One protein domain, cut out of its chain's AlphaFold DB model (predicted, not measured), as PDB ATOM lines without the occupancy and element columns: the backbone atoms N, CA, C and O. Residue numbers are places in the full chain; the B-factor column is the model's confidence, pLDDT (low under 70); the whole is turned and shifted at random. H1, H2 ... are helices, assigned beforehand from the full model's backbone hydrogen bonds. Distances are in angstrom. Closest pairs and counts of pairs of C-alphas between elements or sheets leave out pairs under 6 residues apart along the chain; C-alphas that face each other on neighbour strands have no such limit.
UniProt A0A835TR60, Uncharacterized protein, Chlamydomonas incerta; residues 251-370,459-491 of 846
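Overview. This is residues 251 to 370 and 459 to 491 of the 846 residues of an uncharacterized protein of Chlamydomonas incerta (UniProt A0A835TR60). A long helical hairpin, H4 and H5, makes the core, and the longest helix, H7, crosses H4 on one side of it, with residues 366 to 369 reaching beyond the helices that H7 touches. Short helices surround these three: H1, H2 and H3 near the last residues of H5, H6 at the first part of H7, and H8 and H9 packed crosswise on H4, H8 at its residues 286 to 291 and H9 at its residues 291 to 298, with the loop of residues 475 to 491 after H9. The printed part has 153 residues with nine named helices, H1 to H9 in chain order, and no named strand, an all-helix domain. It is compact, with a radius of gyration of the C-alphas of 15.7 A, and spans 49 by 44 by 24 A.

Arrangement. Start with H1, residues 251 to 254, which is close to but not clearly touching H5, residues 307 to 325; their closest C-alphas, Leu 254 and Ala 325, are 7.3 A apart. Next look at H3, residues 277 to 283, which touches H5 with Cys 280 and Gln 324 closest, C-alphas 5.2 A apart, at a steep tilt of 61 degrees. H4, residues 286 to 302, is the hub and touches five helices. H4 and H5 form a hairpin at a shallow tilt of 14 degrees, opposite ways, with the C-alphas of Lys 296 and Ala 313 closest at 4.5 A. H6, residues 336 to 342, touches H7, residues 348 to 369, about perpendicular at 80 degrees; C-alphas 336 and 351 are closest, 5.0 A apart. H7 touches H4 with residues 353 to 361 alone, at a steep tilt of 52 degrees; C-alphas 288 and 357 are closest at 5.4 A. H8, residues 459 to 464, touches H4 about perpendicular, with C-alphas 287 and 461 closest at 5.1 A. H9, residues 468 to 474, touches H4, C-alphas 295 and 470 being closest at 6.3 A. H2, residues 266 to 271, touches no helix. Each O i to N i+4 pair is within hydrogen-bond range in H2 to H9; H1 is too short for one.

Along the chain. Find C-alpha 251 at (25.547, -18.199, -8.429), where H1 begins. H4 is 24.5 A long and H5 27.4 A. H7 runs 31.7 A from C-alpha 348 at (20.380, -1.894, -20.078) to C-alpha 369 at (0.728, -1.734, 4.774).

Size, cuts and confidence. The C-alphas farthest apart, of Pro 259 and Pro 488, are 48.7 A apart. Residues 371 to 458 are not printed; C-alphas 370 and 459 are 19.6 A apart across this cut. The link from H1 to H2 is long. Residues 479 to 480 pair antiparallel with residues 486 to 487. Mean pLDDT of the printed part is 91.6; residues 304 to 306, 370 and 461 are under 70.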
ATOM      1  N   GLU A 251      25.723 -17.434  -9.674       94.44
ATOM      2  CA  GLU A 251      25.547 -18.199  -8.429       94.44
ATOM      3  C   GLU A 251      24.491 -17.552  -7.531       94.44
ATOM      4  O   GLU A 251      23.499 -18.175  -7.157       94.44
ATOM      5  N   ARG A 252      24.634 -16.246  -7.275       93.81
ATOM      6  CA  ARG A 252      23.658 -15.492  -6.478       93.81
ATOM      7  C   ARG A 252      22.258 -15.519  -7.096       93.81
ATOM      8  O   ARG A 252      21.271 -15.506  -6.366       93.81
ATOM      9  N   TRP A 253      22.160 -15.514  -8.425       96.31
ATOM     10  CA  TRP A 253      20.881 -15.535  -9.133       96.31
ATOM     11  C   TRP A 253      20.191 -16.901  -9.047       96.31
ATOM     12  O   TRP A 253      18.988 -16.943  -8.790       96.31
ATOM     13  N   LEU A 254      20.932 -18.001  -9.204       94.75
ATOM     14  CA  LEU A 254      20.412 -19.360  -9.030       94.75
ATOM     15  C   LEU A 254      20.118 -19.687  -7.560       94.75
ATOM     16  O   LEU A 254      19.192 -20.449  -7.278       94.75
ATOM     17  N   GLY A 255      20.872 -19.087  -6.636       94.75
ATOM     18  CA  GLY A 255      20.859 -19.407  -5.206       94.75
ATOM     19  C   GLY A 255      21.707 -20.632  -4.848       94.75
ATOM     20  O   GLY A 255      21.791 -20.988  -3.679       94.75
ATOM     21  N   TRP A 256      22.322 -21.257  -5.851       93.44
ATOM     22  CA  TRP A 256      23.237 -22.388  -5.757       93.44
ATOM     23  C   TRP A 256      24.174 -22.365  -6.971       93.44
ATOM     24  O   TRP A 256      23.873 -21.739  -7.992       93.44
ATOM     25  N   TRP A 257      25.302 -23.059  -6.872       93.62
ATOM     26  CA  TRP A 257      26.238 -23.243  -7.976       93.62
ATOM     27  C   TRP A 257      26.896 -24.613  -7.875       93.62
ATOM     28  O   TRP A 257      27.072 -25.138  -6.776       93.62
ATOM     29  N   SER A 258      27.242 -25.198  -9.018       91.25
ATOM     30  CA  SER A 258      28.033 -26.424  -9.079       91.25
ATOM     31  C   SER A 258      29.123 -26.289 -10.146       91.25
ATOM     32  O   SER A 258      28.919 -25.547 -11.112       91.25
ATOM     33  N   PRO A 259      30.265 -26.989 -10.013       90.94
ATOM     34  CA  PRO A 259      31.349 -26.906 -10.993       90.94
ATOM     35  C   PRO A 259      30.934 -27.305 -12.415       90.94
ATOM     36  O   PRO A 259      31.523 -26.857 -13.390       90.94
ATOM     37  N   GLU A 260      29.889 -28.122 -12.581       88.75
ATOM     38  CA  GLU A 260      29.362 -28.483 -13.904       88.75
ATOM     39  C   GLU A 260      28.730 -27.294 -14.638       88.75
ATOM     40  O   GLU A 260      28.579 -27.337 -15.862       88.75
ATOM     41  N   LEU A 261      28.340 -26.243 -13.907       90.31
ATOM     42  CA  LEU A 261      27.863 -24.991 -14.489       90.31
ATOM     43  C   LEU A 261      29.013 -24.131 -15.016       90.31
ATOM     44  O   LEU A 261      28.775 -23.257 -15.856       90.31
ATOM     45  N   ASP A 262      30.249 -24.395 -14.580       88.94
ATOM     46  CA  ASP A 262      31.418 -23.678 -15.064       88.94
ATOM     47  C   ASP A 262      31.620 -23.981 -16.552       88.94
ATOM     48  O   ASP A 262      31.830 -25.110 -16.996       88.94
ATOM     49  N   GLY A 263      31.513 -22.934 -17.368       86.56
ATOM     50  CA  GLY A 263      31.597 -23.046 -18.822       86.56
ATOM     51  C   GLY A 263      30.285 -23.373 -19.533       86.56
ATOM     52  O   GLY A 263      30.302 -23.473 -20.762       86.56
ATOM     53  N   MET A 264      29.151 -23.468 -18.826       92.31
ATOM     54  CA  MET A 264      27.846 -23.373 -19.482       92.31
ATOM     55  C   MET A 264      27.612 -21.946 -19.994       92.31
ATOM     56  O   MET A 264      27.928 -20.955 -19.330       92.31
ATOM     57  N   ASP A 265      27.026 -21.830 -21.185       91.88
ATOM     58  CA  ASP A 265      26.551 -20.548 -21.699       91.88
ATOM     59  C   ASP A 265      25.324 -20.052 -20.908       91.88
ATOM     60  O   ASP A 265      24.749 -20.765 -20.079       91.88
ATOM     61  N   GLU A 266      24.886 -18.814 -21.163       93.56
ATOM     62  CA  GLU A 266      23.710 -18.258 -20.474       93.56
ATOM     63  C   GLU A 266      22.446 -19.111 -20.701       93.56
ATOM     64  O   GLU A 266      21.562 -19.140 -19.844       93.56
ATOM     65  N   ILE A 267      22.360 -19.833 -21.831       95.00
ATOM     66  CA  ILE A 267      21.248 -20.740 -22.143       95.00
ATOM     67  C   ILE A 267      21.291 -21.997 -21.265       95.00
ATOM     68  O   ILE A 267      20.258 -22.412 -20.742       95.00
ATOM     69  N   GLY A 268      22.462 -22.590 -21.062       94.31
ATOM     70  CA  GLY A 268      22.645 -23.703 -20.140       94.31
ATOM     71  C   GLY A 268      22.291 -23.306 -18.720       94.31
ATOM     72  O   GLY A 268      21.458 -23.961 -18.102       94.31
ATOM     73  N   VAL A 269      22.830 -22.176 -18.255       94.50
ATOM     74  CA  VAL A 269      22.563 -21.646 -16.912       94.50
ATOM     75  C   VAL A 269      21.069 -21.371 -16.704       94.50
ATOM     76  O   VAL A 269      20.506 -21.793 -15.694       94.50
ATOM     77  N   ILE A 270      20.376 -20.738 -17.662       95.75
ATOM     78  CA  ILE A 270      18.936 -20.462 -17.509       95.75
ATOM     79  C   ILE A 270      18.081 -21.733 -17.514       95.75
ATOM     80  O   ILE A 270      17.053 -21.775 -16.844       95.75
ATOM     81  N   MET A 271      18.507 -22.794 -18.204       96.31
ATOM     82  CA  MET A 271      17.802 -24.080 -18.186       96.31
ATOM     83  C   MET A 271      17.940 -24.834 -16.856       96.31
ATOM     84  O   MET A 271      17.127 -25.716 -16.580       96.31
ATOM     85  N   GLN A 272      18.899 -24.456 -16.007       95.06
ATOM     86  CA  GLN A 272      19.012 -24.953 -14.632       95.06
ATOM     87  C   GLN A 272      18.082 -24.225 -13.660       95.06
ATOM     88  O   GLN A 272      17.931 -24.641 -12.513       95.06
ATOM     89  N   ALA A 273      17.424 -23.152 -14.088       95.50
ATOM     90  CA  ALA A 273      16.588 -22.350 -13.215       95.50
ATOM     91  C   ALA A 273      15.188 -22.967 -13.007       95.50
ATOM     92  O   ALA A 273      14.748 -23.848 -13.751       95.50
ATOM     93  N   CYS A 274      14.484 -22.503 -11.972       94.69
ATOM     94  CA  CYS A 274      13.093 -22.859 -11.676       94.69
ATOM     95  C   CYS A 274      12.193 -21.647 -11.967       94.69
ATOM     96  O   CYS A 274      12.326 -20.603 -11.319       94.69
ATOM     97  N   PHE A 275      11.286 -21.775 -12.942       95.44
ATOM     98  CA  PHE A 275      10.350 -20.720 -13.339       95.44
ATOM     99  C   PHE A 275       8.993 -20.972 -12.694       95.44
ATOM    100  O   PHE A 275       8.076 -21.468 -13.345       95.44
ATOM    101  N   ASN A 276       8.872 -20.611 -11.422       94.38
ATOM    102  CA  ASN A 276       7.674 -20.840 -10.624       94.38
ATOM    103  C   ASN A 276       7.157 -19.505 -10.060       94.38
ATOM    104  O   ASN A 276       7.908 -18.744  -9.445       94.38
ATOM    105  N   ASP A 277       5.894 -19.176 -10.329       91.50
ATOM    106  CA  ASP A 277       5.259 -17.927  -9.895       91.50
ATOM    107  C   ASP A 277       5.162 -17.828  -8.368       91.50
ATOM    108  O   ASP A 277       5.414 -16.752  -7.829       91.50
ATOM    109  N   ALA A 278       4.863 -18.929  -7.670       91.00
ATOM    110  CA  ALA A 278       4.772 -18.946  -6.210       91.00
ATOM    111  C   ALA A 278       6.141 -18.674  -5.572       91.00
ATOM    112  O   ALA A 278       6.251 -17.828  -4.685       91.00
ATOM    113  N   ARG A 279       7.211 -19.290  -6.097       93.81
ATOM    114  CA  ARG A 279       8.592 -18.984  -5.680       93.81
ATOM    115  C   ARG A 279       8.946 -17.518  -5.939       93.81
ATOM    116  O   ARG A 279       9.462 -16.844  -5.054       93.81
ATOM    117  N   CYS A 280       8.643 -17.005  -7.130       94.25
ATOM    118  CA  CYS A 280       8.891 -15.606  -7.484       94.25
ATOM    119  C   CYS A 280       8.139 -14.629  -6.559       94.25
ATOM    120  O   CYS A 280       8.682 -13.590  -6.172       94.25
ATOM    121  N   ALA A 281       6.907 -14.968  -6.168       91.69
ATOM    122  CA  ALA A 281       6.120 -14.210  -5.200       91.69
ATOM    123  C   ALA A 281       6.722 -14.269  -3.792       91.69
ATOM    124  O   ALA A 281       6.892 -13.216  -3.183       91.69
ATOM    125  N   ALA A 282       7.126 -15.452  -3.320       92.19
ATOM    126  CA  ALA A 282       7.769 -15.634  -2.017       92.19
ATOM    127  C   ALA A 282       9.092 -14.857  -1.898       92.19
ATOM    128  O   ALA A 282       9.377 -14.264  -0.861       92.19
ATOM    129  N   VAL A 283       9.873 -14.785  -2.981       94.88
ATOM    130  CA  VAL A 283      11.092 -13.960  -3.059       94.88
ATOM    131  C   VAL A 283      10.767 -12.454  -3.122       94.88
ATOM    132  O   VAL A 283      11.615 -11.617  -2.822       94.88
ATOM    133  N   GLY A 284       9.539 -12.079  -3.487       93.69
ATOM    134  CA  GLY A 284       9.096 -10.686  -3.592       93.69
ATOM    135  C   GLY A 284       9.316 -10.048  -4.966       93.69
ATOM    136  O   GLY A 284       9.223  -8.830  -5.087       93.69
ATOM    137  N   ASN A 285       9.572 -10.841  -6.012       95.44
ATOM    138  CA  ASN A 285       9.840 -10.361  -7.376       95.44
ATOM    139  C   ASN A 285       8.623 -10.460  -8.321       95.44
ATOM    140  O   ASN A 285       8.704 -10.019  -9.472       95.44
ATOM    141  N   ALA A 286       7.490 -11.017  -7.868       92.75
ATOM    142  CA  ALA A 286       6.320 -11.278  -8.722       92.75
ATOM    143  C   ALA A 286       5.812 -10.035  -9.471       92.75
ATOM    144  O   ALA A 286       5.501 -10.114 -10.657       92.75
ATOM    145  N   HIS A 287       5.792  -8.880  -8.808       94.19
ATOM    146  CA  HIS A 287       5.343  -7.615  -9.388       94.19
ATOM    147  C   HIS A 287       6.255  -7.126 -10.532       94.19
ATOM    148  O   HIS A 287       5.764  -6.677 -11.568       94.19
ATOM    149  N   ILE A 288       7.577  -7.304 -10.403       96.06
ATOM    150  CA  ILE A 288       8.561  -6.981 -11.448       96.06
ATOM    151  C   ILE A 288       8.365  -7.907 -12.653       96.06
ATOM    152  O   ILE A 288       8.238  -7.444 -13.789       96.06
ATOM    153  N   ALA A 289       8.299  -9.223 -12.414       95.38
ATOM    154  CA  ALA A 289       8.094 -10.208 -13.475       95.38
ATOM    155  C   ALA A 289       6.782  -9.950 -14.229       95.38
ATOM    156  O   ALA A 289       6.732 -10.049 -15.457       95.38
ATOM    157  N   ALA A 290       5.726  -9.579 -13.508       93.25
ATOM    158  CA  ALA A 290       4.433  -9.280 -14.091       93.25
ATOM    159  C   ALA A 290       4.426  -7.969 -14.902       93.25
ATOM    160  O   ALA A 290       3.924  -7.968 -16.027       93.25
ATOM    161  N   GLY A 291       5.081  -6.905 -14.422       94.94
ATOM    162  CA  GLY A 291       5.275  -5.674 -15.199       94.94
ATOM    163  C   GLY A 291       6.032  -5.915 -16.512       94.94
ATOM    164  O   GLY A 291       5.636  -5.422 -17.569       94.94
ATOM    165  N   LEU A 292       7.069  -6.761 -16.497       96.81
ATOM    166  CA  LEU A 292       7.798  -7.152 -17.711       96.81
ATOM    167  C   LEU A 292       6.949  -8.013 -18.670       96.81
ATOM    168  O   LEU A 292       7.026  -7.835 -19.889       96.81
ATOM    169  N   ARG A 293       6.102  -8.917 -18.153       94.94
ATOM    170  CA  ARG A 293       5.117  -9.670 -18.962       94.94
ATOM    171  C   ARG A 293       4.127  -8.737 -19.651       94.94
ATOM    172  O   ARG A 293       3.762  -8.969 -20.805       94.94
ATOM    173  N   GLU A 294       3.701  -7.686 -18.960       95.00
ATOM    174  CA  GLU A 294       2.789  -6.687 -19.504       95.00
ATOM    175  C   GLU A 294       3.467  -5.845 -20.596       95.00
ATOM    176  O   GLU A 294       2.926  -5.734 -21.697       95.00
ATOM    177  N   LEU A 295       4.703  -5.378 -20.364       95.88
ATOM    178  CA  LEU A 295       5.531  -4.714 -21.383       95.88
ATOM    179  C   LEU A 295       5.716  -5.586 -22.633       95.88
ATOM    180  O   LEU A 295       5.505  -5.120 -23.753       95.88
ATOM    181  N   LYS A 296       6.041  -6.874 -22.454       95.50
ATOM    182  CA  LYS A 296       6.095  -7.860 -23.544       95.50
ATOM    183  C   LYS A 296       4.775  -7.901 -24.317       95.50
ATOM    184  O   LYS A 296       4.790  -7.935 -25.548       95.50
ATOM    185  N   ALA A 297       3.642  -7.959 -23.619       94.38
ATOM    186  CA  ALA A 297       2.333  -8.060 -24.254       94.38
ATOM    187  C   ALA A 297       1.976  -6.795 -25.050       94.38
ATOM    188  O   ALA A 297       1.461  -6.918 -26.162       94.38
ATOM    189  N   PHE A 298       2.301  -5.607 -24.533       95.69
ATOM    190  CA  PHE A 298       2.119  -4.351 -25.259       95.69
ATOM    191  C   PHE A 298       3.016  -4.261 -26.491       95.69
ATOM    192  O   PHE A 298       2.502  -3.987 -27.574       95.69
ATOM    193  N   GLU A 299       4.310  -4.585 -26.379       95.19
ATOM    194  CA  GLU A 299       5.206  -4.623 -27.543       95.19
ATOM    195  C   GLU A 299       4.669  -5.604 -28.604       95.19
ATOM    196  O   GLU A 299       4.543  -5.257 -29.776       95.19
ATOM    197  N   ARG A 300       4.204  -6.802 -28.220       93.75
ATOM    198  CA  ARG A 300       3.572  -7.728 -29.181       93.75
ATOM    199  C   ARG A 300       2.330  -7.143 -29.854       93.75
ATOM    200  O   ARG A 300       2.160  -7.350 -31.055       93.75
ATOM    201  N   ALA A 301       1.478  -6.442 -29.110       93.25
ATOM    202  CA  ALA A 301       0.256  -5.843 -29.642       93.25
ATOM    203  C   ALA A 301       0.543  -4.700 -30.625       93.25
ATOM    204  O   ALA A 301      -0.228  -4.496 -31.568       93.25
ATOM    205  N   VAL A 302       1.665  -3.984 -30.450       92.44
ATOM    206  CA  VAL A 302       2.043  -2.869 -31.330       92.44
ATOM    207  C   VAL A 302       2.790  -3.284 -32.599       92.44
ATOM    208  O   VAL A 302       2.916  -2.465 -33.511       92.44
ATOM    209  N   ARG A 303       3.202  -4.555 -32.723       85.19
ATOM    210  CA  ARG A 303       3.956  -5.087 -33.871       85.19
ATOM    211  C   ARG A 303       3.175  -4.937 -35.179       85.19
ATOM    212  O   ARG A 303       2.281  -5.723 -35.467       85.19
ATOM    213  N   ALA A 304       3.513  -3.922 -35.972       65.38
ATOM    214  CA  ALA A 304       2.831  -3.649 -37.239       65.38
ATOM    215  C   ALA A 304       3.510  -4.296 -38.460       65.38
ATOM    216  O   ALA A 304       2.837  -4.441 -39.469       65.38
ATOM    217  N   GLN A 305       4.789  -4.686 -38.346       67.06
ATOM    218  CA  GLN A 305       5.661  -5.376 -39.331       67.06
ATOM    219  C   GLN A 305       7.144  -5.183 -38.963       67.06
ATOM    220  O   GLN A 305       8.002  -5.888 -39.466       67.06
ATOM    221  N   ASP A 306       7.421  -4.245 -38.057       65.50
ATOM    222  CA  ASP A 306       8.744  -3.902 -37.549       65.50
ATOM    223  C   ASP A 306       9.381  -5.051 -36.737       65.50
ATOM    224  O   ASP A 306       8.805  -5.543 -35.752       65.50
ATOM    225  N   ASP A 307      10.567  -5.485 -37.167       73.38
ATOM    226  CA  ASP A 307      11.345  -6.537 -36.514       73.38
ATOM    227  C   ASP A 307      11.862  -6.097 -35.139       73.38
ATOM    228  O   ASP A 307      11.922  -6.924 -34.221       73.38
ATOM    229  N   GLU A 308      12.109  -4.796 -34.928       78.25
ATOM    230  CA  GLU A 308      12.566  -4.270 -33.634       78.25
ATOM    231  C   GLU A 308      11.570  -4.572 -32.510       78.25
ATOM    232  O   GLU A 308      11.948  -4.893 -31.379       78.25
ATOM    233  N   VAL A 309      10.273  -4.512 -32.818       72.88
ATOM    234  CA  VAL A 309       9.204  -4.796 -31.856       72.88
ATOM    235  C   VAL A 309       9.240  -6.262 -31.415       72.88
ATOM    236  O   VAL A 309       9.037  -6.574 -30.239       72.88
ATOM    237  N   GLY A 310       9.539  -7.171 -32.348       85.38
ATOM    238  CA  GLY A 310       9.729  -8.588 -32.047       85.38
ATOM    239  C   GLY A 310      10.917  -8.820 -31.113       85.38
ATOM    240  O   GLY A 310      10.793  -9.576 -30.145       85.38
ATOM    241  N   VAL A 311      12.030  -8.123 -31.361       90.94
ATOM    242  CA  VAL A 311      13.244  -8.184 -30.535       90.94
ATOM    243  C   VAL A 311      12.979  -7.660 -29.122       90.94
ATOM    244  O   VAL A 311      13.306  -8.346 -28.157       90.94
ATOM    245  N   ARG A 312      12.309  -6.509 -28.966       92.31
ATOM    246  CA  ARG A 312      11.983  -5.949 -27.637       92.31
ATOM    247  C   ARG A 312      11.020  -6.828 -26.848       92.31
ATOM    248  O   ARG A 312      11.244  -7.075 -25.666       92.31
ATOM    249  N   ALA A 313       9.972  -7.345 -27.489       93.81
ATOM    250  CA  ALA A 313       9.063  -8.284 -26.838       93.81
ATOM    251  C   ALA A 313       9.793  -9.555 -26.369       93.81
ATOM    252  O   ALA A 313       9.488 -10.085 -25.300       93.81
ATOM    253  N   LEU A 314      10.761 -10.046 -27.153       93.81
ATOM    254  CA  LEU A 314      11.605 -11.172 -26.761       93.81
ATOM    255  C   LEU A 314      12.553 -10.808 -25.608       93.81
ATOM    256  O   LEU A 314      12.676 -11.602 -24.681       93.81
ATOM    257  N   ALA A 315      13.169  -9.624 -25.630       95.94
ATOM    258  CA  ALA A 315      14.018  -9.133 -24.544       95.94
ATOM    259  C   ALA A 315      13.240  -9.062 -23.221       95.94
ATOM    260  O   ALA A 315      13.668  -9.642 -22.228       95.94
ATOM    261  N   TYR A 316      12.030  -8.491 -23.228       96.88
ATOM    262  CA  TYR A 316      11.162  -8.476 -22.048       96.88
ATOM    263  C   TYR A 316      10.725  -9.866 -21.590       96.88
ATOM    264  O   TYR A 316      10.655 -10.112 -20.389       96.88
ATOM    265  N   ALA A 317      10.461 -10.791 -22.518       96.50
ATOM    266  CA  ALA A 317      10.161 -12.179 -22.167       96.50
ATOM    267  C   ALA A 317      11.338 -12.848 -21.441       96.50
ATOM    268  O   ALA A 317      11.138 -13.518 -20.430       96.50
ATOM    269  N   ARG A 318      12.563 -12.647 -21.938       96.81
ATOM    270  CA  ARG A 318      13.782 -13.187 -21.324       96.81
ATOM    271  C   ARG A 318      14.063 -12.536 -19.970       96.81
ATOM    272  O   ARG A 318      14.232 -13.257 -18.998       96.81
ATOM    273  N   ALA A 319      13.991 -11.210 -19.875       97.56
ATOM    274  CA  ALA A 319      14.164 -10.492 -18.615       97.56
ATOM    275  C   ALA A 319      13.134 -10.923 -17.559       97.56
ATOM    276  O   ALA A 319      13.487 -11.152 -16.406       97.56
ATOM    277  N   ALA A 320      11.867 -11.101 -17.948       97.12
ATOM    278  CA  ALA A 320      10.830 -11.590 -17.045       97.12
ATOM    279  C   ALA A 320      11.116 -13.021 -16.560       97.12
ATOM    280  O   ALA A 320      10.848 -13.328 -15.402       97.12
ATOM    281  N   ALA A 321      11.677 -13.882 -17.417       97.06
ATOM    282  CA  ALA A 321      12.113 -15.224 -17.036       97.06
ATOM    283  C   ALA A 321      13.256 -15.178 -16.017       97.06
ATOM    284  O   ALA A 321      13.202 -15.868 -15.001       97.06
ATOM    285  N   SER A 322      14.249 -14.319 -16.257       97.25
ATOM    286  CA  SER A 322      15.388 -14.121 -15.360       97.25
ATOM    287  C   SER A 322      14.947 -13.592 -13.997       97.25
ATOM    288  O   SER A 322      15.349 -14.133 -12.974       97.25
ATOM    289  N   VAL A 323      14.060 -12.595 -13.958       97.25
ATOM    290  CA  VAL A 323      13.484 -12.089 -12.700       97.25
ATOM    291  C   VAL A 323      12.683 -13.176 -11.981       97.25
ATOM    292  O   VAL A 323      12.819 -13.332 -10.771       97.25
ATOM    293  N   GLN A 324      11.877 -13.951 -12.712       96.50
ATOM    294  CA  GLN A 324      11.054 -15.008 -12.123       96.50
ATOM    295  C   GLN A 324      11.882 -16.124 -11.485       96.50
ATOM    296  O   GLN A 324      11.487 -16.659 -10.452       96.50
ATOM    297  N   ALA A 325      13.010 -16.481 -12.090       96.50
ATOM    298  CA  ALA A 325      13.861 -17.542 -11.577       96.50
ATOM    299  C   ALA A 325      14.897 -17.069 -10.541       96.50
ATOM    300  O   ALA A 325      15.596 -17.903  -9.961       96.50
ATOM    301  N   CYS A 326      14.963 -15.763 -10.277       96.88
ATOM    302  CA  CYS A 326      15.900 -15.150  -9.345       96.88
ATOM    303  C   CYS A 326      15.686 -15.649  -7.906       96.88
ATOM    304  O   CYS A 326      14.577 -15.586  -7.378       96.88
ATOM    305  N   ALA A 327      16.755 -16.123  -7.264       96.81
ATOM    306  CA  ALA A 327      16.737 -16.638  -5.894       96.81
ATOM    307  C   ALA A 327      16.757 -15.554  -4.809       96.81
ATOM    308  O   ALA A 327      16.488 -15.846  -3.647       96.81
ATOM    309  N   PHE A 328      17.060 -14.308  -5.177       96.50
ATOM    310  CA  PHE A 328      17.088 -13.172  -4.260       96.50
ATOM    311  C   PHE A 328      16.064 -12.107  -4.655       96.50
ATOM    312  O   PHE A 328      15.732 -11.932  -5.833       96.50
ATOM    313  N   ARG A 329      15.579 -11.364  -3.659       96.75
ATOM    314  CA  ARG A 329      14.723 -10.196  -3.878       96.75
ATOM    315  C   ARG A 329      15.527  -9.094  -4.553       96.75
ATOM    316  O   ARG A 329      16.584  -8.737  -4.045       96.75
ATOM    317  N   ILE A 330      15.023  -8.524  -5.640       96.88
ATOM    318  CA  ILE A 330      15.639  -7.362  -6.290       96.88
ATOM    319  C   ILE A 330      15.202  -6.110  -5.514       96.88
ATOM    320  O   ILE A 330      14.019  -5.760  -5.571       96.88
ATOM    321  N   PRO A 331      16.091  -5.456  -4.743       96.06
ATOM    322  CA  PRO A 331      15.697  -4.299  -3.962       96.06
ATOM    323  C   PRO A 331      15.649  -3.043  -4.856       96.06
ATOM    324  O   PRO A 331      16.306  -3.001  -5.902       96.06
ATOM    325  N   PRO A 332      14.857  -2.026  -4.476       95.69
ATOM    326  CA  PRO A 332      14.643  -0.835  -5.298       95.69
ATOM    327  C   PRO A 332      15.885   0.056  -5.449       95.69
ATOM    328  O   PRO A 332      15.915   0.883  -6.347       95.69
ATOM    329  N   ASP A 333      16.899  -0.106  -4.597       95.94
ATOM    330  CA  ASP A 333      18.177   0.617  -4.620       95.94
ATOM    331  C   ASP A 333      19.263  -0.091  -5.457       95.94
ATOM    332  O   ASP A 333      20.378   0.418  -5.607       95.94
ATOM    333  N   LEU A 334      18.970  -1.271  -6.015       96.50
ATOM    334  CA  LEU A 334      19.921  -1.988  -6.857       96.50
ATOM    335  C   LEU A 334      20.080  -1.268  -8.199       96.50
ATOM    336  O   LEU A 334      19.165  -1.264  -9.017       96.50
ATOM    337  N   SER A 335      21.263  -0.703  -8.448       97.06
ATOM    338  CA  SER A 335      21.518   0.048  -9.681       97.06
ATOM    339  C   SER A 335      21.304  -0.783 -10.953       97.06
ATOM    340  O   SER A 335      21.528  -1.997 -10.976       97.06
ATOM    341  N   GLU A 336      20.930  -0.107 -12.041       97.44
ATOM    342  CA  GLU A 336      20.660  -0.723 -13.348       97.44
ATOM    343  C   GLU A 336      21.847  -1.567 -13.845       97.44
ATOM    344  O   GLU A 336      21.676  -2.720 -14.242       97.44
ATOM    345  N   ASP A 337      23.071  -1.052 -13.710       96.81
ATOM    346  CA  ASP A 337      24.296  -1.776 -14.060       96.81
ATOM    347  C   ASP A 337      24.476  -3.068 -13.255       96.81
ATOM    348  O   ASP A 337      24.936  -4.086 -13.779       96.81
ATOM    349  N   ARG A 338      24.128  -3.052 -11.962       96.31
ATOM    350  CA  ARG A 338      24.187  -4.263 -11.134       96.31
ATOM    351  C   ARG A 338      23.098  -5.247 -11.528       96.31
ATOM    352  O   ARG A 338      23.394  -6.436 -11.581       96.31
ATOM    353  N   ILE A 339      21.891  -4.781 -11.840       97.06
ATOM    354  CA  ILE A 339      20.803  -5.631 -12.342       97.06
ATOM    355  C   ILE A 339      21.240  -6.344 -13.632       97.06
ATOM    356  O   ILE A 339      21.152  -7.569 -13.702       97.06
ATOM    357  N   ALA A 340      21.774  -5.609 -14.612       96.19
ATOM    358  CA  ALA A 340      22.249  -6.176 -15.879       96.19
ATOM    359  C   ALA A 340      23.410  -7.172 -15.687       96.19
ATOM    360  O   ALA A 340      23.512  -8.178 -16.390       96.19
ATOM    361  N   ARG A 341      24.293  -6.932 -14.708       94.44
ATOM    362  CA  ARG A 341      25.374  -7.874 -14.382       94.44
ATOM    363  C   ARG A 341      24.874  -9.135 -13.685       94.44
ATOM    364  O   ARG A 341      25.379 -10.207 -14.003       94.44
ATOM    365  N   LEU A 342      23.920  -9.019 -12.762       95.19
ATOM    366  CA  LEU A 342      23.463 -10.129 -11.918       95.19
ATOM    367  C   LEU A 342      22.422 -11.031 -12.589       95.19
ATOM    368  O   LEU A 342      22.290 -12.184 -12.187       95.19
ATOM    369  N   LEU A 343      21.670 -10.529 -13.570       96.06
ATOM    370  CA  LEU A 343      20.602 -11.285 -14.224       96.06
ATOM    371  C   LEU A 343      20.996 -11.684 -15.657       96.06
ATOM    372  O   LEU A 343      21.434 -10.824 -16.424       96.06
ATOM    373  N   PRO A 344      20.809 -12.953 -16.066       95.62
ATOM    374  CA  PRO A 344      21.069 -13.372 -17.443       95.62
ATOM    375  C   PRO A 344      20.057 -12.734 -18.407       95.62
ATOM    376  O   PRO A 344      18.913 -12.481 -18.029       95.62
ATOM    377  N   PHE A 345      20.440 -12.489 -19.664       95.69
ATOM    378  CA  PHE A 345      19.569 -11.901 -20.701       95.69
ATOM    379  C   PHE A 345      18.893 -10.557 -20.360       95.69
ATOM    380  O   PHE A 345      17.848 -10.231 -20.934       95.69
ATOM    381  N   VAL A 346      19.461  -9.770 -19.445       96.62
ATOM    382  CA  VAL A 346      18.957  -8.435 -19.103       96.62
ATOM    383  C   VAL A 346      19.883  -7.375 -19.692       96.62
ATOM    384  O   VAL A 346      20.990  -7.162 -19.210       96.62
ATOM    385  N   ASP A 347      19.417  -6.703 -20.748       95.75
ATOM    386  CA  ASP A 347      20.098  -5.531 -21.308       95.75
ATOM    387  C   ASP A 347      19.840  -4.264 -20.469       95.75
ATOM    388  O   ASP A 347      19.016  -4.261 -19.551       95.75
ATOM    389  N   ALA A 348      20.523  -3.163 -20.796       96.00
ATOM    390  CA  ALA A 348      20.380  -1.894 -20.078       96.00
ATOM    391  C   ALA A 348      18.928  -1.371 -20.064       96.00
ATOM    392  O   ALA A 348      18.453  -0.863 -19.051       96.00
ATOM    393  N   ALA A 349      18.180  -1.542 -21.159       95.06
ATOM    394  CA  ALA A 349      16.793  -1.086 -21.233       95.06
ATOM    395  C   ALA A 349      15.856  -1.923 -20.344       95.06
ATOM    396  O   ALA A 349      14.913  -1.388 -19.756       95.06
ATOM    397  N   CYS A 350      16.095  -3.231 -20.248       97.06
ATOM    398  CA  CYS A 350      15.383  -4.125 -19.344       97.06
ATOM    399  C   CYS A 350      15.783  -3.872 -17.888       97.06
ATOM    400  O   CYS A 350      14.904  -3.864 -17.030       97.06
ATOM    401  N   ALA A 351      17.062  -3.606 -17.609       97.56
ATOM    402  CA  ALA A 351      17.544  -3.260 -16.275       97.56
ATOM    403  C   ALA A 351      16.892  -1.975 -15.745       97.56
ATOM    404  O   ALA A 351      16.376  -1.978 -14.630       97.56
ATOM    405  N   ALA A 352      16.806  -0.928 -16.572       96.62
ATOM    406  CA  ALA A 352      16.096   0.306 -16.236       96.62
ATOM    407  C   ALA A 352      14.608   0.063 -15.929       96.62
ATOM    408  O   ALA A 352      14.057   0.595 -14.964       96.62
ATOM    409  N   ALA A 353      13.943  -0.787 -16.722       96.75
ATOM    410  CA  ALA A 353      12.556  -1.163 -16.462       96.75
ATOM    411  C   ALA A 353      12.409  -1.944 -15.143       96.75
ATOM    412  O   ALA A 353      11.492  -1.659 -14.378       96.75
ATOM    413  N   ILE A 354      13.310  -2.891 -14.860       97.38
ATOM    414  CA  ILE A 354      13.330  -3.666 -13.609       97.38
ATOM    415  C   ILE A 354      13.518  -2.746 -12.403       97.38
ATOM    416  O   ILE A 354      12.761  -2.861 -11.446       97.38
ATOM    417  N   HIS A 355      14.472  -1.817 -12.467       97.19
ATOM    418  CA  HIS A 355      14.742  -0.852 -11.403       97.19
ATOM    419  C   HIS A 355      13.499  -0.003 -11.082       97.19
ATOM    420  O   HIS A 355      13.070   0.065  -9.931       97.19
ATOM    421  N   GLN A 356      12.838   0.557 -12.103       96.44
ATOM    422  CA  GLN A 356      11.602   1.334 -11.917       96.44
ATOM    423  C   GLN A 356      10.443   0.493 -11.356       96.44
ATOM    424  O   GLN A 356       9.691   0.966 -10.503       96.44
ATOM    425  N   LEU A 357      10.296  -0.755 -11.813       96.31
ATOM    426  CA  LEU A 357       9.269  -1.673 -11.313       96.31
ATOM    427  C   LEU A 357       9.520  -2.077  -9.853       96.31
ATOM    428  O   LEU A 357       8.568  -2.155  -9.083       96.31
ATOM    429  N   ALA A 358      10.779  -2.291  -9.464       95.75
ATOM    430  CA  ALA A 358      11.155  -2.576  -8.081       95.75
ATOM    431  C   ALA A 358      10.863  -1.376  -7.163       95.75
ATOM    432  O   ALA A 358      10.293  -1.543  -6.085       95.75
ATOM    433  N   ALA A 359      11.196  -0.159  -7.611       94.50
ATOM    434  CA  ALA A 359      10.938   1.079  -6.874       94.50
ATOM    435  C   ALA A 359       9.438   1.353  -6.674       94.50
ATOM    436  O   ALA A 359       8.996   1.605  -5.551       94.50
ATOM    437  N   SER A 360       8.635   1.255  -7.737       92.88
ATOM    438  CA  SER A 360       7.182   1.470  -7.658       92.88
ATOM    439  C   SER A 360       6.463   0.378  -6.867       92.88
ATOM    440  O   SER A 360       5.580   0.686  -6.069       92.88
ATOM    441  N   GLY A 361       6.867  -0.886  -7.021       88.81
ATOM    442  CA  GLY A 361       6.317  -1.997  -6.247       88.81
ATOM    443  C   GLY A 361       6.599  -1.867  -4.751       88.81
ATOM    444  O   GLY A 361       5.709  -2.111  -3.938       88.81
ATOM    445  N   ALA A 362       7.802  -1.422  -4.375       84.00
ATOM    446  CA  ALA A 362       8.139  -1.131  -2.983       84.00
ATOM    447  C   ALA A 362       7.280   0.008  -2.408       84.00
ATOM    448  O   ALA A 362       6.772  -0.117  -1.293       84.00
ATOM    449  N   ALA A 363       7.064   1.080  -3.177       82.06
ATOM    450  CA  ALA A 363       6.198   2.187  -2.774       82.06
ATOM    451  C   ALA A 363       4.732   1.746  -2.602       82.06
ATOM    452  O   ALA A 363       4.099   2.086  -1.605       82.06
ATOM    453  N   ALA A 364       4.208   0.941  -3.533       82.81
ATOM    454  CA  ALA A 364       2.850   0.407  -3.458       82.81
ATOM    455  C   ALA A 364       2.659  -0.527  -2.251       82.81
ATOM    456  O   ALA A 364       1.643  -0.445  -1.564       82.81
ATOM    457  N   ALA A 365       3.648  -1.377  -1.957       77.62
ATOM    458  CA  ALA A 365       3.621  -2.243  -0.781       77.62
ATOM    459  C   ALA A 365       3.641  -1.437   0.531       77.62
ATOM    460  O   ALA A 365       2.854  -1.726   1.429       77.62
ATOM    461  N   ALA A 366       4.478  -0.397   0.629       75.75
ATOM    462  CA  ALA A 366       4.508   0.486   1.799       75.75
ATOM    463  C   ALA A 366       3.162   1.207   2.005       75.75
ATOM    464  O   ALA A 366       2.637   1.233   3.118       75.75
ATOM    465  N   ALA A 367       2.560   1.713   0.922       76.38
ATOM    466  CA  ALA A 367       1.244   2.350   0.964       76.38
ATOM    467  C   ALA A 367       0.136   1.386   1.426       76.38
ATOM    468  O   ALA A 367      -0.716   1.771   2.223       76.38
ATOM    469  N   ALA A 368       0.163   0.129   0.968       74.62
ATOM    470  CA  ALA A 368      -0.822  -0.882   1.350       74.62
ATOM    471  C   ALA A 368      -0.707  -1.313   2.823       74.62
ATOM    472  O   ALA A 368      -1.717  -1.621   3.450       74.62
ATOM    473  N   CYS A 369       0.504  -1.329   3.386       71.69
ATOM    474  CA  CYS A 369       0.728  -1.734   4.774       71.69
ATOM    475  C   CYS A 369       0.486  -0.615   5.798       71.69
ATOM    476  O   CYS A 369       0.519  -0.898   6.992       71.69
ATOM    477  N   GLY A 370       0.294   0.643   5.373       66.62
ATOM    478  CA  GLY A 370       0.187   1.790   6.288       66.62
ATOM    479  C   GLY A 370       1.429   1.996   7.172       66.62
ATOM    480  O   GLY A 370       1.381   2.739   8.148       66.62
ATOM    481  N   ALA A 459      -2.298 -10.260  -9.020       72.44
ATOM    482  CA  ALA A 459      -3.078  -9.195  -9.649       72.44
ATOM    483  C   ALA A 459      -2.996  -7.864  -8.883       72.44
ATOM    484  O   ALA A 459      -2.792  -6.817  -9.498       72.44
ATOM    485  N   ALA A 460      -3.074  -7.898  -7.552       73.44
ATOM    486  CA  ALA A 460      -2.884  -6.717  -6.713       73.44
ATOM    487  C   ALA A 460      -1.454  -6.162  -6.837       73.44
ATOM    488  O   ALA A 460      -1.255  -4.962  -7.022       73.44
ATOM    489  N   ALA A 461      -0.452  -7.042  -6.831       66.88
ATOM    490  CA  ALA A 461       0.946  -6.672  -7.009       66.88
ATOM    491  C   ALA A 461       1.219  -6.069  -8.406       66.88
ATOM    492  O   ALA A 461       2.008  -5.131  -8.535       66.88
ATOM    493  N   MET A 462       0.528  -6.549  -9.449       70.75
ATOM    494  CA  MET A 462       0.563  -5.958 -10.794       70.75
ATOM    495  C   MET A 462       0.006  -4.535 -10.845       70.75
ATOM    496  O   MET A 462       0.515  -3.717 -11.613       70.75
ATOM    497  N   ALA A 463      -1.035  -4.238 -10.063       78.38
ATOM    498  CA  ALA A 463      -1.647  -2.914 -10.052       78.38
ATOM    499  C   ALA A 463      -0.695  -1.844  -9.489       78.38
ATOM    500  O   ALA A 463      -0.729  -0.702  -9.941       78.38
ATOM    501  N   GLY A 464       0.179  -2.218  -8.546       78.31
ATOM    502  CA  GLY A 464       1.145  -1.309  -7.922       78.31
ATOM    503  C   GLY A 464       2.465  -1.135  -8.681       78.31
ATOM    504  O   GLY A 464       3.080  -0.072  -8.607       78.31
ATOM    505  N   ALA A 465       2.915  -2.151  -9.425       85.25
ATOM    506  CA  ALA A 465       4.165  -2.060 -10.175       85.25
ATOM    507  C   ALA A 465       3.982  -1.284 -11.478       85.25
ATOM    508  O   ALA A 465       3.176  -1.634 -12.347       85.25
ATOM    509  N   THR A 466       4.775  -0.230 -11.629       91.75
ATOM    510  CA  THR A 466       4.757   0.607 -12.817       91.75
ATOM    511  C   THR A 466       6.135   1.137 -13.206       91.75
ATOM    512  O   THR A 466       7.071   1.211 -12.415       91.75
ATOM    513  N   CYS A 467       6.277   1.486 -14.476       95.06
ATOM    514  CA  CYS A 467       7.421   2.207 -15.011       95.06
ATOM    515  C   CYS A 467       6.904   3.201 -16.051       95.06
ATOM    516  O   CYS A 467       5.805   3.018 -16.585       95.06
ATOM    517  N   GLY A 468       7.681   4.238 -16.379       93.38
ATOM    518  CA  GLY A 468       7.195   5.299 -17.274       93.38
ATOM    519  C   GLY A 468       6.673   4.755 -18.612       93.38
ATOM    520  O   GLY A 468       5.622   5.159 -19.100       93.38
ATOM    521  N   ARG A 469       7.354   3.739 -19.161       95.06
ATOM    522  CA  ARG A 469       6.936   3.046 -20.388       95.06
ATOM    523  C   ARG A 469       5.613   2.292 -20.227       95.06
ATOM    524  O   ARG A 469       4.802   2.298 -21.152       95.06
ATOM    525  N   LEU A 470       5.417   1.624 -19.094       94.69
ATOM    526  CA  LEU A 470       4.214   0.842 -18.834       94.69
ATOM    527  C   LEU A 470       2.988   1.750 -18.677       94.69
ATOM    528  O   LEU A 470       1.954   1.461 -19.272       94.69
ATOM    529  N   GLU A 471       3.124   2.883 -17.978       95.94
ATOM    530  CA  GLU A 471       2.060   3.892 -17.884       95.94
ATOM    531  C   GLU A 471       1.673   4.457 -19.248       95.94
ATOM    532  O   GLU A 471       0.484   4.548 -19.555       95.94
ATOM    533  N   CYS A 472       2.654   4.796 -20.094       95.88
ATOM    534  CA  CYS A 472       2.367   5.258 -21.451       95.88
ATOM    535  C   CYS A 472       1.539   4.220 -22.220       95.88
ATOM    536  O   CYS A 472       0.502   4.568 -22.780       95.88
ATOM    537  N   PHE A 473       1.932   2.942 -22.191       95.94
ATOM    538  CA  PHE A 473       1.167   1.889 -22.856       95.94
ATOM    539  C   PHE A 473      -0.246   1.719 -22.289       95.94
ATOM    540  O   PHE A 473      -1.193   1.641 -23.070       95.94
ATOM    541  N   ARG A 474      -0.404   1.693 -20.957       95.50
ATOM    542  CA  ARG A 474      -1.711   1.581 -20.283       95.50
ATOM    543  C   ARG A 474      -2.654   2.731 -20.651       95.50
ATOM    544  O   ARG A 474      -3.858   2.518 -20.739       95.50
ATOM    545  N   ARG A 475      -2.110   3.925 -20.910       96.50
ATOM    546  CA  ARG A 475      -2.849   5.130 -21.335       96.50
ATOM    547  C   ARG A 475      -2.974   5.272 -22.854       96.50
ATOM    548  O   ARG A 475      -3.370   6.335 -23.325       96.50
ATOM    549  N   ASP A 476      -2.602   4.245 -23.620       97.25
ATOM    550  CA  ASP A 476      -2.576   4.267 -25.089       97.25
ATOM    551  C   ASP A 476      -1.698   5.382 -25.698       97.25
ATOM    552  O   ASP A 476      -1.853   5.751 -26.866       97.25
ATOM    553  N   GLN A 477      -0.725   5.889 -24.938       96.88
ATOM    554  CA  GLN A 477       0.199   6.936 -25.359       96.88
ATOM    555  C   GLN A 477       1.442   6.359 -26.058       96.88
ATOM    556  O   GLN A 477       1.896   5.258 -25.728       96.88
ATOM    557  N   PRO A 478       2.043   7.107 -27.004       96.12
ATOM    558  CA  PRO A 478       3.340   6.759 -27.571       96.12
ATOM    559  C   PRO A 478       4.425   6.615 -26.500       96.12
ATOM    560  O   PRO A 478       4.540   7.431 -25.589       96.12
ATOM    561  N   VAL A 479       5.279   5.611 -26.660       94.94
ATOM    562  CA  VAL A 479       6.415   5.331 -25.781       94.94
ATOM    563  C   VAL A 479       7.708   5.909 -26.361       94.94
ATOM    564  O   VAL A 479       7.958   5.810 -27.563       94.94
ATOM    565  N   ALA A 480       8.582   6.445 -25.507       92.56
ATOM    566  CA  ALA A 480       9.933   6.842 -25.901       92.56
ATOM    567  C   ALA A 480      10.834   5.626 -26.210       92.56
ATOM    568  O   ALA A 480      10.893   4.635 -25.469       92.56
ATOM    569  N   SER A 481      11.561   5.709 -27.323       89.94
ATOM    570  CA  SER A 481      12.630   4.780 -27.690       89.94
ATOM    571  C   SER A 481      13.823   4.898 -26.735       89.94
ATOM    572  O   SER A 481      13.945   5.854 -25.973       89.94
ATOM    573  N   SER A 482      14.757   3.945 -26.809       82.88
ATOM    574  CA  SER A 482      16.031   4.033 -26.076       82.88
ATOM    575  C   SER A 482      16.910   5.215 -26.509       82.88
ATOM    576  O   SER A 482      17.857   5.538 -25.809       82.88
ATOM    577  N   ARG A 483      16.597   5.874 -27.636       87.31
ATOM    578  CA  ARG A 483      17.273   7.094 -28.113       87.31
ATOM    579  C   ARG A 483      16.517   8.377 -27.732       87.31
ATOM    580  O   ARG A 483      16.771   9.425 -28.310       87.31
ATOM    581  N   GLY A 484      15.524   8.293 -26.845       89.38
ATOM    582  CA  GLY A 484      14.715   9.432 -26.392       89.38
ATOM    583  C   GLY A 484      13.591   9.865 -27.345       89.38
ATOM    584  O   GLY A 484      12.621  10.466 -26.901       89.38
ATOM    585  N   GLY A 485      13.647   9.514 -28.635       93.56
ATOM    586  CA  GLY A 485      12.576   9.838 -29.588       93.56
ATOM    587  C   GLY A 485      11.284   9.056 -29.322       93.56
ATOM    588  O   GLY A 485      11.344   7.850 -29.068       93.56
ATOM    589  N   LEU A 486      10.124   9.717 -29.405       94.94
ATOM    590  CA  LEU A 486       8.807   9.073 -29.306       94.94
ATOM    591  C   LEU A 486       8.593   8.057 -30.437       94.94
ATOM    592  O   LEU A 486       9.077   8.244 -31.551       94.94
ATOM    593  N   ARG A 487       7.829   6.993 -30.161       93.06
ATOM    594  CA  ARG A 487       7.412   5.972 -31.135       93.06
ATOM    595  C   ARG A 487       5.912   6.101 -31.428       93.06
ATOM    596  O   ARG A 487       5.119   5.422 -30.772       93.06
ATOM    597  N   PRO A 488       5.474   6.927 -32.396       93.62
ATOM    598  CA  PRO A 488       4.049   7.154 -32.653       93.62
ATOM    599  C   PRO A 488       3.255   5.870 -32.932       93.62
ATOM    600  O   PRO A 488       2.100   5.757 -32.535       93.62
ATOM    601  N   HIS A 489       3.884   4.857 -33.540       92.50
ATOM    602  CA  HIS A 489       3.258   3.560 -33.842       92.50
ATOM    603  C   HIS A 489       2.881   2.726 -32.613       92.50
ATOM    604  O   HIS A 489       2.178   1.720 -32.753       92.50
ATOM    605  N   THR A 490       3.359   3.119 -31.432       94.50
ATOM    606  CA  THR A 490       3.032   2.472 -30.156       94.50
ATOM    607  C   THR A 490       1.773   3.024 -29.493       94.50
ATOM    608  O   THR A 490       1.300   2.423 -28.532       94.50
ATOM    609  N   ALA A 491       1.194   4.111 -30.019       95.38
ATOM    610  CA  ALA A 491      -0.107   4.590 -29.570       95.38
ATOM    611  C   ALA A 491      -1.175   3.493 -29.710       95.38
ATOM    612  O   ALA A 491      -1.155   2.692 -30.655       95.38
TER     613      ALA A 491